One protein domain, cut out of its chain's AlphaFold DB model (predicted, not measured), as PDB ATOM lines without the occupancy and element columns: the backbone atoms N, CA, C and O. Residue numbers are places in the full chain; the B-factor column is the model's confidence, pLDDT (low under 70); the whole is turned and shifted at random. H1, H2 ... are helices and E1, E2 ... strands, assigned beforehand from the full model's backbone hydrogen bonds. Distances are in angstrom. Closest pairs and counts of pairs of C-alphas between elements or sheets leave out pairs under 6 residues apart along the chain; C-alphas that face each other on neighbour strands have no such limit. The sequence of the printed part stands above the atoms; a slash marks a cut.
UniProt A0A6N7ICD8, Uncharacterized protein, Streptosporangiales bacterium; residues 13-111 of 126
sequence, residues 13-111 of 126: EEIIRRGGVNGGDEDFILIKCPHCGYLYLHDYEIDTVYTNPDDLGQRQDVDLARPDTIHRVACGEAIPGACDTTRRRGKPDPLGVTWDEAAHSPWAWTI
ATOM      1  N   GLU A  13     -20.149 -31.859  36.979       91.19
ATOM      2  CA  GLU A  13     -20.597 -30.469  37.054       91.19
ATOM      3  C   GLU A  13     -20.959 -29.937  35.664       91.19
ATOM      4  O   GLU A  13     -22.020 -29.334  35.495       91.19
ATOM      5  N   GLU A  14     -20.127 -30.207  34.654       93.25
ATOM      6  CA  GLU A  14     -20.385 -29.771  33.283       93.25
ATOM      7  C   GLU A  14     -21.572 -30.506  32.643       93.25
ATOM      8  O   GLU A  14     -22.399 -29.873  31.980       93.25
ATOM      9  N   ILE A  15     -21.702 -31.820  32.864       92.94
ATOM     10  CA  ILE A  15     -22.846 -32.611  32.380       92.94
ATOM     11  C   ILE A  15     -24.151 -32.077  32.987       92.94
ATOM     12  O   ILE A  15     -25.103 -31.773  32.263       92.94
ATOM     13  N   ILE A  16     -24.176 -31.876  34.304       91.00
ATOM     14  CA  ILE A  16     -25.312 -31.312  35.043       91.00
ATOM     15  C   ILE A  16     -25.651 -29.909  34.532       91.00
ATOM     16  O   ILE A  16     -26.808 -29.634  34.208       91.00
ATOM     17  N   ARG A  17     -24.647 -29.035  34.373       91.00
ATOM     18  CA  ARG A  17     -24.825 -27.661  33.877       91.00
ATOM     19  C   ARG A  17     -25.464 -27.617  32.487       91.00
ATOM     20  O   ARG A  17     -26.185 -26.667  32.184       91.00
ATOM     21  N   ARG A  18     -25.212 -28.622  31.643       92.31
ATOM     22  CA  ARG A  18     -25.782 -28.744  30.290       92.31
ATOM     23  C   ARG A  18     -27.144 -29.446  30.238       92.31
ATOM     24  O   ARG A  18     -27.654 -29.666  29.144       92.31
ATOM     25  N   GLY A  19     -27.751 -29.758  31.384       88.50
ATOM     26  CA  GLY A  19     -29.082 -30.373  31.457       88.50
ATOM     27  C   GLY A  19     -29.072 -31.881  31.705       88.50
ATOM     28  O   GLY A  19     -30.069 -32.546  31.437       88.50
ATOM     29  N   GLY A  20     -27.966 -32.424  32.216       86.00
ATOM     30  CA  GLY A  20     -27.848 -33.835  32.582       86.00
ATOM     31  C   GLY A  20     -28.559 -34.227  33.881       86.00
ATOM     32  O   GLY A  20     -28.603 -35.405  34.189       86.00
ATOM     33  N   VAL A  21     -29.123 -33.280  34.637       81.50
ATOM     34  CA  VAL A  21     -29.813 -33.581  35.905       81.50
ATOM     35  C   VAL A  21     -31.082 -34.388  35.658       81.50
ATOM     36  O   VAL A  21     -31.938 -33.970  34.871       81.50
ATOM     37  N   ASN A  22     -31.236 -35.476  36.406       71.00
ATOM     38  CA  ASN A  22     -32.442 -36.290  36.424       71.00
ATOM     39  C   ASN A  22     -32.899 -36.654  37.840       71.00
ATOM     40  O   ASN A  22     -34.047 -36.373  38.188       71.00
ATOM     41  N   GLY A  23     -32.026 -37.289  38.625       65.69
ATOM     42  CA  GLY A  23     -32.364 -37.997  39.867       65.69
ATOM     43  C   GLY A  23     -31.544 -37.578  41.092       65.69
ATOM     44  O   GLY A  23     -32.025 -37.731  42.216       65.69
ATOM     45  N   GLY A  24     -30.374 -36.964  40.893       66.88
ATOM     46  CA  GLY A  24     -29.494 -36.452  41.945       66.88
ATOM     47  C   GLY A  24     -28.362 -37.384  42.403       66.88
ATOM     48  O   GLY A  24     -27.530 -36.917  43.184       66.88
ATOM     49  N   ASP A  25     -28.307 -38.639  41.941       69.62
ATOM     50  CA  ASP A  25     -27.184 -39.581  42.125       69.62
ATOM     51  C   ASP A  25     -26.786 -40.216  40.777       69.62
ATOM     52  O   ASP A  25     -26.539 -41.418  40.666       69.62
ATOM     53  N   GLU A  26     -26.757 -39.386  39.724       76.75
ATOM     54  CA  GLU A  26     -26.540 -39.853  38.355       76.75
ATOM     55  C   GLU A  26     -25.232 -40.656  38.231       76.75
ATOM     56  O   GLU A  26     -24.192 -40.276  38.775       76.75
ATOM     57  N   ASP A  27     -25.242 -41.742  37.451       83.25
ATOM     58  CA  ASP A  27     -24.034 -42.520  37.134       83.25
ATOM     59  C   ASP A  27     -23.845 -42.569  35.620       83.25
ATOM     60  O   ASP A  27     -24.457 -43.367  34.901       83.25
ATOM     61  N   PHE A  28     -23.010 -41.657  35.124       87.25
ATOM     62  CA  PHE A  28     -22.799 -41.496  33.697       87.25
ATOM     63  C   PHE A  28     -21.797 -42.507  33.149       87.25
ATOM     64  O   PHE A  28     -20.745 -42.771  33.729       87.25
ATOM     65  N   ILE A  29     -22.074 -43.015  31.951       88.00
ATOM     66  CA  ILE A  29     -21.136 -43.817  31.180       88.00
ATOM     67  C   ILE A  29     -21.251 -43.552  29.677       88.00
ATOM     68  O   ILE A  29     -22.343 -43.399  29.140       88.00
ATOM     69  N   LEU A  30     -20.120 -43.538  28.967       88.88
ATOM     70  CA  LEU A  30     -20.114 -43.607  27.511       88.88
ATOM     71  C   LEU A  30     -20.329 -45.044  27.044       88.88
ATOM     72  O   LEU A  30     -19.573 -45.950  27.404       88.88
ATOM     73  N   ILE A  31     -21.312 -45.221  26.172       85.69
ATOM     74  CA  ILE A  31     -21.585 -46.476  25.470       85.69
ATOM     75  C   ILE A  31     -21.440 -46.262  23.967       85.69
ATOM     76  O   ILE A  31     -21.688 -45.164  23.467       85.69
ATOM     77  N   LYS A  32     -21.070 -47.305  23.220       84.88
ATOM     78  CA  LYS A  32     -21.071 -47.258  21.750       84.88
ATOM     79  C   LYS A  32     -22.142 -48.134  21.134       84.88
ATOM     80  O   LYS A  32     -22.405 -49.240  21.596       84.88
ATOM     81  N   CYS A  33     -22.693 -47.678  20.014       82.31
ATOM     82  CA  CYS A  33     -23.475 -48.537  19.140       82.31
ATOM     83  C   CYS A  33     -22.550 -49.576  18.479       82.31
ATOM     84  O   CYS A  33     -21.618 -49.185  17.771       82.31
ATOM     85  N   PRO A  34     -22.822 -50.885  18.612       76.94
ATOM     86  CA  PRO A  34     -21.995 -51.918  17.990       76.94
ATOM     87  C   PRO A  34     -22.127 -51.953  16.457       76.94
ATOM     88  O   PRO A  34     -21.296 -52.562  15.790       76.94
ATOM     89  N   HIS A  35     -23.149 -51.301  15.891       79.81
ATOM     90  CA  HIS A  35     -23.417 -51.291  14.451       79.81
ATOM     91  C   HIS A  35     -22.693 -50.159  13.713       79.81
ATOM     92  O   HIS A  35     -22.156 -50.385  12.631       79.81
ATOM     93  N   CYS A  36     -22.666 -48.946  14.277       83.12
ATOM     94  CA  CYS A  36     -22.062 -47.775  13.625       83.12
ATOM     95  C   CYS A  36     -20.916 -47.122  14.401       83.12
ATOM     96  O   CYS A  36     -20.312 -46.181  13.896       83.12
ATOM     97  N   GLY A  37     -20.633 -47.574  15.624       84.44
ATOM     98  CA  GLY A  37     -19.576 -47.015  16.466       84.44
ATOM     99  C   GLY A  37     -19.870 -45.625  17.030       84.44
ATOM    100  O   GLY A  37     -19.003 -45.066  17.689       84.44
ATOM    101  N   TYR A  38     -21.061 -45.055  16.804       88.31
ATOM    102  CA  TYR A  38     -21.440 -43.780  17.418       88.31
ATOM    103  C   TYR A  38     -21.559 -43.934  18.938       88.31
ATOM    104  O   TYR A  38     -22.090 -44.940  19.420       88.31
ATOM    105  N   LEU A  39     -21.055 -42.942  19.671       89.56
ATOM    106  CA  LEU A  39     -21.040 -42.920  21.131       89.56
ATOM    107  C   LEU A  39     -22.252 -42.170  21.676       89.56
ATOM    108  O   LEU A  39     -22.712 -41.202  21.076       89.56
ATOM    109  N   TYR A  40     -22.716 -42.595  22.839       88.69
ATOM    110  CA  TYR A  40     -23.806 -41.986  23.589       88.69
ATOM    111  C   TYR A  40     -23.392 -41.839  25.045       88.69
ATOM    112  O   TYR A  40     -22.587 -42.635  25.533       88.69
ATOM    113  N   LEU A  41     -23.973 -40.864  25.736       90.25
ATOM    114  CA  LEU A  41     -23.893 -40.768  27.188       90.25
ATOM    115  C   LEU A  41     -25.114 -41.475  27.783       90.25
ATOM    116  O   LEU A  41     -26.233 -41.247  27.336       90.25
ATOM    117  N   HIS A  42     -24.906 -42.340  28.764       86.38
ATOM    118  CA  HIS A  42     -25.952 -43.086  29.450       86.38
ATOM    119  C   HIS A  42     -25.894 -42.758  30.936       86.38
ATOM    120  O   HIS A  42     -24.833 -42.892  31.535       86.38
ATOM    121  N   ASP A  43     -27.010 -42.328  31.503       86.44
ATOM    122  CA  ASP A  43     -27.240 -42.270  32.940       86.44
ATOM    123  C   ASP A  43     -27.837 -43.609  33.378       86.44
ATOM    124  O   ASP A  43     -28.975 -43.932  33.031       86.44
ATOM    125  N   TYR A  44     -27.029 -44.405  34.074       75.69
ATOM    126  CA  TYR A  44     -27.383 -45.762  34.476       75.69
ATOM    127  C   TYR A  44     -28.385 -45.796  35.637       75.69
ATOM    128  O   TYR A  44     -29.070 -46.799  35.806       75.69
ATOM    129  N   GLU A  45     -28.475 -44.743  36.456       76.69
ATOM    130  CA  GLU A  45     -29.336 -44.764  37.646       76.69
ATOM    131  C   GLU A  45     -30.821 -44.732  37.267       76.69
ATOM    132  O   GLU A  45     -31.652 -45.405  37.880       76.69
ATOM    133  N   ILE A  46     -31.146 -43.961  36.228       76.19
ATOM    134  CA  ILE A  46     -32.518 -43.755  35.761       76.19
ATOM    135  C   ILE A  46     -32.730 -44.206  34.311       76.19
ATOM    136  O   ILE A  46     -33.677 -43.774  33.654       76.19
ATOM    137  N   ASP A  47     -31.830 -45.054  33.811       78.62
ATOM    138  CA  ASP A  47     -31.898 -45.689  32.496       78.62
ATOM    139  C   ASP A  47     -32.136 -44.691  31.354       78.62
ATOM    140  O   ASP A  47     -33.036 -44.855  30.536       78.62
ATOM    141  N   THR A  48     -31.356 -43.611  31.287       84.31
ATOM    142  CA  THR A  48     -31.544 -42.551  30.281       84.31
ATOM    143  C   THR A  48     -30.344 -42.423  29.361       84.31
ATOM    144  O   THR A  48     -29.224 -42.172  29.797       84.31
ATOM    145  N   VAL A  49     -30.570 -42.531  28.052       86.06
ATOM    146  CA  VAL A  49     -29.530 -42.345  27.033       86.06
ATOM    147  C   VAL A  49     -29.665 -40.975  26.388       86.06
ATOM    148  O   VAL A  49     -30.654 -40.677  25.719       86.06
ATOM    149  N   TYR A  50     -28.631 -40.153  26.523       88.88
ATOM    150  CA  TYR A  50     -28.493 -38.894  25.807       88.88
ATOM    151  C   TYR A  50     -27.932 -39.133  24.415       88.88
ATOM    152  O   TYR A  50     -26.946 -39.844  24.200       88.88
ATOM    153  N   THR A  51     -28.579 -38.497  23.453       87.50
ATOM    154  CA  THR A  51     -28.406 -38.814  22.037       87.50
ATOM    155  C   THR A  51     -27.679 -37.717  21.269       87.50
ATOM    156  O   THR A  51     -27.030 -37.996  20.256       87.50
ATOM    157  N   ASN A  52     -27.704 -36.496  21.807       89.62
ATOM    158  CA  ASN A  52     -27.052 -35.330  21.242       89.62
ATOM    159  C   ASN A  52     -26.066 -34.698  22.253       89.62
ATOM    160  O   ASN A  52     -26.497 -34.239  23.311       89.62
ATOM    161  N   PRO A  53     -24.759 -34.637  21.942       92.19
ATOM    162  CA  PRO A  53     -23.737 -34.035  22.807       92.19
ATOM    163  C   PRO A  53     -23.859 -32.515  22.964       92.19
ATOM    164  O   PRO A  53     -23.281 -31.959  23.899       92.19
ATOM    165  N   ASP A  54     -24.588 -31.847  22.069       92.25
ATOM    166  CA  ASP A  54     -24.808 -30.399  22.104       92.25
ATOM    167  C   ASP A  54     -26.139 -30.019  22.781       92.25
ATOM    168  O   ASP A  54     -26.360 -28.849  23.091       92.25
ATOM    169  N   ASP A  55     -27.023 -30.995  23.022       91.19
ATOM    170  CA  ASP A  55     -28.352 -30.795  23.606       91.19
ATOM    171  C   ASP A  55     -28.790 -32.034  24.406       91.19
ATOM    172  O   ASP A  55     -29.381 -32.975  23.868       91.19
ATOM    173  N   LEU A  56     -28.537 -32.016  25.718       91.56
ATOM    174  CA  LEU A  56     -28.921 -33.110  26.617       91.56
ATOM    175  C   LEU A  56     -30.442 -33.223  26.828       91.56
ATOM    176  O   LEU A  56     -30.904 -34.199  27.417       91.56
ATOM    177  N   GLY A  57     -31.244 -32.278  26.324       87.75
ATOM    178  CA  GLY A  57     -32.696 -32.442  26.248       87.75
ATOM    179  C   GLY A  57     -33.108 -33.544  25.266       87.75
ATOM    180  O   GLY A  57     -34.185 -34.127  25.405       87.75
ATOM    181  N   GLN A  58     -32.247 -33.878  24.299       87.62
ATOM    182  CA  GLN A  58     -32.466 -34.978  23.360       87.62
ATOM    183  C   GLN A  58     -31.981 -36.292  23.964       87.62
ATOM    184  O   GLN A  58     -30.838 -36.728  23.770       87.62
ATOM    185  N   ARG A  59     -32.887 -36.940  24.686       87.44
ATOM    186  CA  ARG A  59     -32.638 -38.186  25.403       87.44
ATOM    187  C   ARG A  59     -33.768 -39.186  25.206       87.44
ATOM    188  O   ARG A  59     -34.864 -38.823  24.779       87.44
ATOM    189  N   GLN A  60     -33.469 -40.443  25.483       83.00
ATOM    190  CA  GLN A  60     -34.407 -41.552  25.409       83.00
ATOM    191  C   GLN A  60     -34.359 -42.327  26.717       83.00
ATOM    192  O   GLN A  60     -33.276 -42.703  27.166       83.00
ATOM    193  N   ASP A  61     -35.532 -42.589  27.278       77.31
ATOM    194  CA  ASP A  61     -35.674 -43.512  28.394       77.31
ATOM    195  C   ASP A  61     -35.486 -44.936  27.856       77.31
ATOM    196  O   ASP A  61     -36.082 -45.329  26.845       77.31
ATOM    197  N   VAL A  62     -34.635 -45.707  28.517       71.56
ATOM    198  CA  VAL A  62     -34.371 -47.107  28.221       71.56
ATOM    199  C   VAL A  62     -35.254 -47.933  29.134       71.56
ATOM    200  O   VAL A  62     -35.110 -47.936  30.351       71.56
ATOM    201  N   ASP A  63     -36.198 -48.656  28.547       63.00
ATOM    202  CA  ASP A  63     -37.027 -49.569  29.321       63.00
ATOM    203  C   ASP A  63     -36.227 -50.849  29.586       63.00
ATOM    204  O   ASP A  63     -36.033 -51.679  28.696       63.00
ATOM    205  N   LEU A  64     -35.784 -51.045  30.829       52.88
ATOM    206  CA  LEU A  64     -35.097 -52.268  31.252       52.88
ATOM    207  C   LEU A  64     -35.934 -53.538  31.085       52.88
ATOM    208  O   LEU A  64     -35.375 -54.634  30.986       52.88
ATOM    209  N   ALA A  65     -37.264 -53.420  31.036       52.91
ATOM    210  CA  ALA A  65     -38.148 -54.541  30.746       52.91
ATOM    211  C   ALA A  65     -38.213 -54.867  29.241       52.91
ATOM    212  O   ALA A  65     -38.757 -55.912  28.869       52.91
ATOM    213  N   ARG A  66     -37.663 -54.004  28.374       55.91
ATOM    214  CA  ARG A  66     -37.663 -54.133  26.911       55.91
ATOM    215  C   ARG A  66     -36.277 -53.814  26.332       55.91
ATOM    216  O   ARG A  66     -36.001 -52.677  25.947       55.91
ATOM    217  N   PRO A  67     -35.389 -54.821  26.228       51.97
ATOM    218  CA  PRO A  67     -33.989 -54.638  25.832       51.97
ATOM    219  C   PRO A  67     -33.785 -54.215  24.365       51.97
ATOM    220  O   PRO A  67     -32.651 -54.126  23.905       51.97
ATOM    221  N   ASP A  68     -34.853 -53.978  23.610       54.44
ATOM    222  CA  ASP A  68     -34.858 -53.509  22.227       54.44
ATOM    223  C   ASP A  68     -35.082 -51.991  22.085       54.44
ATOM    224  O   ASP A  68     -35.137 -51.498  20.963       54.44
ATOM    225  N   THR A  69     -35.175 -51.238  23.189       53.69
ATOM    226  CA  THR A  69     -35.754 -49.881  23.190       53.69
ATOM    227  C   THR A  69     -34.838 -48.709  22.846       53.69
ATOM    228  O   THR A  69     -35.373 -47.643  22.538       53.69
ATOM    229  N   ILE A  70     -33.504 -48.853  22.810       56.94
ATOM    230  CA  ILE A  70     -32.648 -47.756  22.319       56.94
ATOM    231  C   ILE A  70     -32.768 -47.709  20.795       56.94
ATOM    232  O   ILE A  70     -32.017 -48.355  20.058       56.94
ATOM    233  N   HIS A  71     -33.759 -46.967  20.319       53.84
ATOM    234  CA  HIS A  71     -34.099 -46.867  18.915       53.84
ATOM    235  C   HIS A  71     -33.536 -45.587  18.303       53.84
ATOM    236  O   HIS A  71     -33.861 -44.478  18.712       53.84
ATOM    237  N   ARG A  72     -32.820 -45.765  17.186       55.16
ATOM    238  CA  ARG A  72     -32.702 -44.773  16.106       55.16
ATOM    239  C   ARG A  72     -32.158 -43.409  16.527       55.16
ATOM    240  O   ARG A  72     -32.910 -42.448  16.657       55.16
ATOM    241  N   VAL A  73     -30.839 -43.281  16.574       60.19
ATOM    242  CA  VAL A  73     -30.243 -41.938  16.609       60.19
ATOM    243  C   VAL A  73     -29.213 -41.751  15.506       60.19
ATOM    244  O   VAL A  73     -29.347 -40.826  14.716       60.19
ATOM    245  N   ALA A  74     -28.238 -42.658  15.383       68.19
ATOM    246  CA  ALA A  74     -27.198 -42.522  14.360       68.19
ATOM    247  C   ALA A  74     -27.429 -43.401  13.118       68.19
ATOM    248  O   ALA A  74     -27.462 -42.896  12.001       68.19
ATOM    249  N   CYS A  75     -27.583 -44.719  13.288       72.12
ATOM    250  CA  CYS A  75     -27.666 -45.666  12.162       72.12
ATOM    251  C   CYS A  75     -29.037 -46.320  11.966       72.12
ATOM    252  O   CYS A  75     -29.202 -47.122  11.056       72.12
ATOM    253  N   GLY A  76     -30.020 -45.991  12.807       69.19
ATOM    254  CA  GLY A  76     -31.368 -46.563  12.731       69.19
ATOM    255  C   GLY A  76     -31.519 -47.962  13.343       69.19
ATOM    256  O   GLY A  76     -32.652 -48.377  13.573       69.19
ATOM    257  N   GLU A  77     -30.414 -48.640  13.661       70.88
ATOM    258  CA  GLU A  77     -30.407 -49.934  14.353       70.88
ATOM    259  C   GLU A  77     -30.683 -49.783  15.853       70.88
ATOM    260  O   GLU A  77     -30.368 -48.753  16.460       70.88
ATOM    261  N   ALA A  78     -31.266 -50.824  16.451       66.38
ATOM    262  CA  ALA A  78     -31.445 -50.902  17.895       66.38
ATOM    263  C   ALA A  78     -30.107 -51.223  18.574       66.38
ATOM    264  O   ALA A  78     -29.380 -52.115  18.134       66.38
ATOM    265  N   ILE A  79     -29.777 -50.516  19.655       65.31
ATOM    266  CA  ILE A  79     -28.652 -50.913  20.507       65.31
ATOM    267  C   ILE A  79     -29.187 -51.981  21.464       65.31
ATOM    268  O   ILE A  79     -30.164 -51.702  22.159       65.31
ATOM    269  N   PRO A  80     -28.594 -53.192  21.506       62.19
ATOM    270  CA  PRO A  80     -28.973 -54.194  22.494       62.19
ATOM    271  C   PRO A  80     -28.912 -53.560  23.880       62.19
ATOM    272  O   PRO A  80     -27.900 -52.932  24.199       62.19
ATOM    273  N   GLY A  81     -29.995 -53.686  24.648       55.47
ATOM    274  CA  GLY A  81     -30.178 -53.008  25.924       55.47
ATOM    275  C   GLY A  81     -28.898 -53.031  26.750       55.47
ATOM    276  O   GLY A  81     -28.300 -54.091  26.950       55.47
ATOM    277  N   ALA A  82     -28.489 -51.850  27.216       49.81
ATOM    278  CA  ALA A  82     -27.241 -51.597  27.940       49.81
ATOM    279  C   ALA A  82     -27.094 -52.403  29.251       49.81
ATOM    280  O   ALA A  82     -26.077 -52.310  29.935       49.81
ATOM    281  N   CYS A  83     -28.090 -53.230  29.577       42.31
ATOM    282  CA  CYS A  83     -28.256 -53.908  30.851       42.31
ATOM    283  C   CYS A  83     -28.062 -55.422  30.791       42.31
ATOM    284  O   CYS A  83     -28.507 -56.124  31.702       42.31
ATOM    285  N   ASP A  84     -27.297 -55.945  29.822       43.69
ATOM    286  CA  ASP A  84     -26.593 -57.206  30.086       43.69
ATOM    287  C   ASP A  84     -25.442 -56.954  31.080       43.69
ATOM    288  O   ASP A  84     -24.251 -56.985  30.770       43.69
ATOM    289  N   THR A  85     -25.823 -56.706  32.334       40.66
ATOM    290  CA  THR A  85     -24.936 -56.704  33.500       40.66
ATOM    291  C   THR A  85     -24.372 -58.091  33.787       40.66
ATOM    292  O   THR A  85     -23.501 -58.220  34.657       40.66
ATOM    293  N   THR A  86     -24.726 -59.127  33.007       40.59
ATOM    294  CA  THR A  86     -23.881 -60.315  32.891       40.59
ATOM    295  C   THR A  86     -22.658 -59.966  32.041       40.59
ATOM    296  O   THR A  86     -22.370 -60.548  30.998       40.59
ATOM    297  N   ARG A  87     -21.850 -59.031  32.567       49.25
ATOM    298  CA  ARG A  87     -20.416 -58.918  32.318       49.25
ATOM    299  C   ARG A  87     -19.845 -60.323  32.451       49.25
ATOM    300  O   ARG A  87     -19.447 -60.757  33.534       49.25
ATOM    301  N   ARG A  88     -19.828 -61.086  31.359       43.16
ATOM    302  CA  ARG A  88     -19.197 -62.397  31.342       43.16
ATOM    303  C   ARG A  88     -17.721 -62.115  31.463       43.16
ATOM    304  O   ARG A  88     -17.074 -61.729  30.494       43.16
ATOM    305  N   ARG A  89     -17.216 -62.259  32.686       46.03
ATOM    306  CA  ARG A  89     -15.809 -62.101  33.040       46.03
ATOM    307  C   ARG A  89     -14.948 -62.734  31.942       46.03
ATOM    308  O   ARG A  89     -15.016 -63.940  31.726       46.03
ATOM    309  N   GLY A  90     -14.185 -61.912  31.223       49.50
ATOM    310  CA  GLY A  90     -13.304 -62.363  30.139       49.50
ATOM    311  C   GLY A  90     -13.835 -62.231  28.706       49.50
ATOM    312  O   GLY A  90     -13.088 -62.570  27.791       49.50
ATOM    313  N   LYS A  91     -15.053 -61.720  28.468       51.69
ATOM    314  CA  LYS A  91     -15.502 -61.317  27.123       51.69
ATOM    315  C   LYS A  91     -15.351 -59.802  26.911       51.69
ATOM    316  O   LYS A  91     -15.555 -59.055  27.867       51.69
ATOM    317  N   PRO A  92     -14.980 -59.347  25.697       58.19
ATOM    318  CA  PRO A  92     -15.003 -57.929  25.350       58.19
ATOM    319  C   PRO A  92     -16.416 -57.379  25.526       58.19
ATOM    320  O   PRO A  92     -17.369 -58.008  25.068       58.19
ATOM    321  N   ASP A  93     -16.531 -56.231  26.186       66.44
ATOM    322  CA  ASP A  93     -17.784 -55.488  26.271       66.44
ATOM    323  C   ASP A  93     -18.066 -54.858  24.895       66.44
ATOM    324  O   ASP A  93     -17.286 -54.002  24.462       66.44
ATOM    325  N   PRO A  94     -19.117 -55.290  24.172       65.25
ATOM    326  CA  PRO A  94     -19.423 -54.755  22.848       65.25
ATOM    327  C   PRO A  94     -19.826 -53.274  22.889       65.25
ATOM    328  O   PRO A  94     -19.666 -52.587  21.881       65.25
ATOM    329  N   LEU A  95     -20.295 -52.778  24.039       73.12
ATOM    330  CA  LEU A  95     -20.664 -51.378  24.256       73.12
ATOM    331  C   LEU A  95     -19.508 -50.556  24.842       73.12
ATOM    332  O   LEU A  95     -19.591 -49.330  24.890       73.12
ATOM    333  N   GLY A  96     -18.421 -51.218  25.250       79.81
ATOM    334  CA  GLY A  96     -17.275 -50.594  25.897       79.81
ATOM    335  C   GLY A  96     -16.550 -49.601  24.990       79.81
ATOM    336  O   GLY A  96     -16.125 -49.934  23.880       79.81
ATOM    337  N   VAL A  97     -16.360 -48.388  25.500       86.50
ATOM    338  CA  VAL A  97     -15.687 -47.290  24.802       86.50
ATOM    339  C   VAL A  97     -14.216 -47.205  25.216       86.50
ATOM    340  O   VAL A  97     -13.868 -47.292  26.394       86.50
ATOM    341  N   THR A  98     -13.331 -47.047  24.237       89.25
ATOM    342  CA  THR A  98     -11.896 -46.817  24.442       89.25
ATOM    343  C   THR A  98     -11.576 -45.326  24.555       89.25
ATOM    344  O   THR A  98     -12.317 -44.475  24.071       89.25
ATOM    345  N   TRP A  99     -10.428 -44.992  25.155       89.38
ATOM    346  CA  TRP A  99      -9.946 -43.607  25.242       89.38
ATOM    347  C   TRP A  99      -9.761 -42.931  23.879       89.38
ATOM    348  O   TRP A  99     -10.002 -41.734  23.761       89.38
ATOM    349  N   ASP A 100      -9.351 -43.687  22.859       90.38
ATOM    350  CA  ASP A 100      -9.171 -43.169  21.501       90.38
ATOM    351  C   ASP A 100     -10.518 -42.860  20.831       90.38
ATOM    352  O   ASP A 100     -10.693 -41.771  20.288       90.38
ATOM    353  N   GLU A 101     -11.501 -43.762  20.952       91.44
ATOM    354  CA  GLU A 101     -12.876 -43.517  20.489       91.44
ATOM    355  C   GLU A 101     -13.476 -42.290  21.193       91.44
ATOM    356  O   GLU A 101     -14.029 -41.414  20.532       91.44
ATOM    357  N   ALA A 102     -13.314 -42.179  22.518       91.94
ATOM    358  CA  ALA A 102     -13.809 -41.040  23.286       91.94
ATOM    359  C   ALA A 102     -13.153 -39.717  22.855       91.94
ATOM    360  O   ALA A 102     -13.860 -38.728  22.659       91.94
ATOM    361  N   ALA A 103     -11.830 -39.698  22.654       92.06
ATOM    362  CA  ALA A 103     -11.082 -38.503  22.246       92.06
ATOM    363  C   ALA A 103     -11.486 -37.969  20.863       92.06
ATOM    364  O   ALA A 103     -11.373 -36.768  20.617       92.06
ATOM    365  N   HIS A 104     -11.947 -38.847  19.969       91.69
ATOM    366  CA  HIS A 104     -12.418 -38.490  18.627       91.69
ATOM    367  C   HIS A 104     -13.944 -38.359  18.539       91.69
ATOM    368  O   HIS A 104     -14.491 -38.210  17.447       91.69
ATOM    369  N   SER A 105     -14.635 -38.408  19.677       92.06
ATOM    370  CA  SER A 105     -16.084 -38.274  19.744       92.06
ATOM    371  C   SER A 105     -16.505 -36.857  20.122       92.06
ATOM    372  O   SER A 105     -15.787 -36.162  20.847       92.06
ATOM    373  N   PRO A 106     -17.714 -36.436  19.723       93.38
ATOM    374  CA  PRO A 106     -18.272 -35.168  20.179       93.38
ATOM    375  C   PRO A 106     -18.617 -35.175  21.682       93.38
ATOM    376  O   PRO A 106     -18.862 -34.121  22.255       93.38
ATOM    377  N   TRP A 107     -18.577 -36.337  22.345       94.50
ATOM    378  CA  TRP A 107     -18.797 -36.491  23.786       94.50
ATOM    379  C   TRP A 107     -17.534 -36.312  24.633       94.50
ATOM    380  O   TRP A 107     -17.604 -36.443  25.853       94.50
ATOM    381  N   ALA A 108     -16.379 -36.005  24.032       94.88
ATOM    382  CA  ALA A 108     -15.117 -35.863  24.760       94.88
ATOM    383  C   ALA A 108     -15.205 -34.861  25.929       94.88
ATOM    384  O   ALA A 108     -14.566 -35.055  26.958       94.88
ATOM    385  N   TRP A 109     -16.036 -33.822  25.810       94.50
ATOM    386  CA  TRP A 109     -16.226 -32.821  26.864       94.50
ATOM    387  C   TRP A 109     -16.830 -33.388  28.160       94.50
ATOM    388  O   TRP A 109     -16.716 -32.749  29.198       94.50
ATOM    389  N   THR A 110     -17.445 -34.575  28.123       94.75
ATOM    390  CA  THR A 110     -18.005 -35.231  29.319       94.75
ATOM    391  C   THR A 110     -16.929 -35.778  30.252       94.75
ATOM    392  O   THR A 110     -17.226 -36.120  31.390       94.75
ATOM    393  N   ILE A 111     -15.682 -35.891  29.790       94.31
ATOM    394  CA  ILE A 111     -14.562 -36.414  30.570       94.31
ATOM    395  C   ILE A 111     -13.771 -35.243  31.137       94.31
ATOM    396  O   ILE A 111     -13.422 -34.310  30.409       94.31
TER     397      ILE A 111
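AT A GLANCE: This is residues 13 to 111 of the 126 residues of an uncharacterized protein of Streptosporangiales bacterium (UniProt A0A6N7ICD8). There is little regular structure: a small twisted sheet, the antiparallel meander E1 E2 E3 E4 with each strand beside the one before, sits amid loops, grazed by helices H1 and H2, while residues 85 to 92 stick out. Of 99 printed residues, 29 are in named elements, ordered H1 E1 E2 E3 E4 H2, class mixed. The whole is compact, radius of gyration of the C-alphas 12.9 A, spanning 35 by 32 by 28 A.

IN THESE COORDINATES: H1, residues 13 to 20, begins at C-alpha (-20.597, -30.469, 37.054). E1, 28 to 32, and E2, 39 to 43, each measure 13.4 A; E3 is 48 to 50, E4 59 to 61. H2, 99 to 103, ends at C-alpha (-11.082, -38.503, 22.246).

HOW THE PARTS SIT: Three hairpins have N and O within hydrogen-bond range: E1 and E2, N 29 to O 42, 2.8 A; E2 and E3, N 43 to O 48, 2.8 A; E3 and E4, N 49 to O 60, 2.9 A. Every O i to N i+4 pair is within range in H2, 3 of 4 in H1. H1 and H2 are apart.

THE WHOLE: The printed part has no cut. E4 to H2 is a long link, 37 residues. Confidence is under 70 in 33 residues, among them 78 to 94.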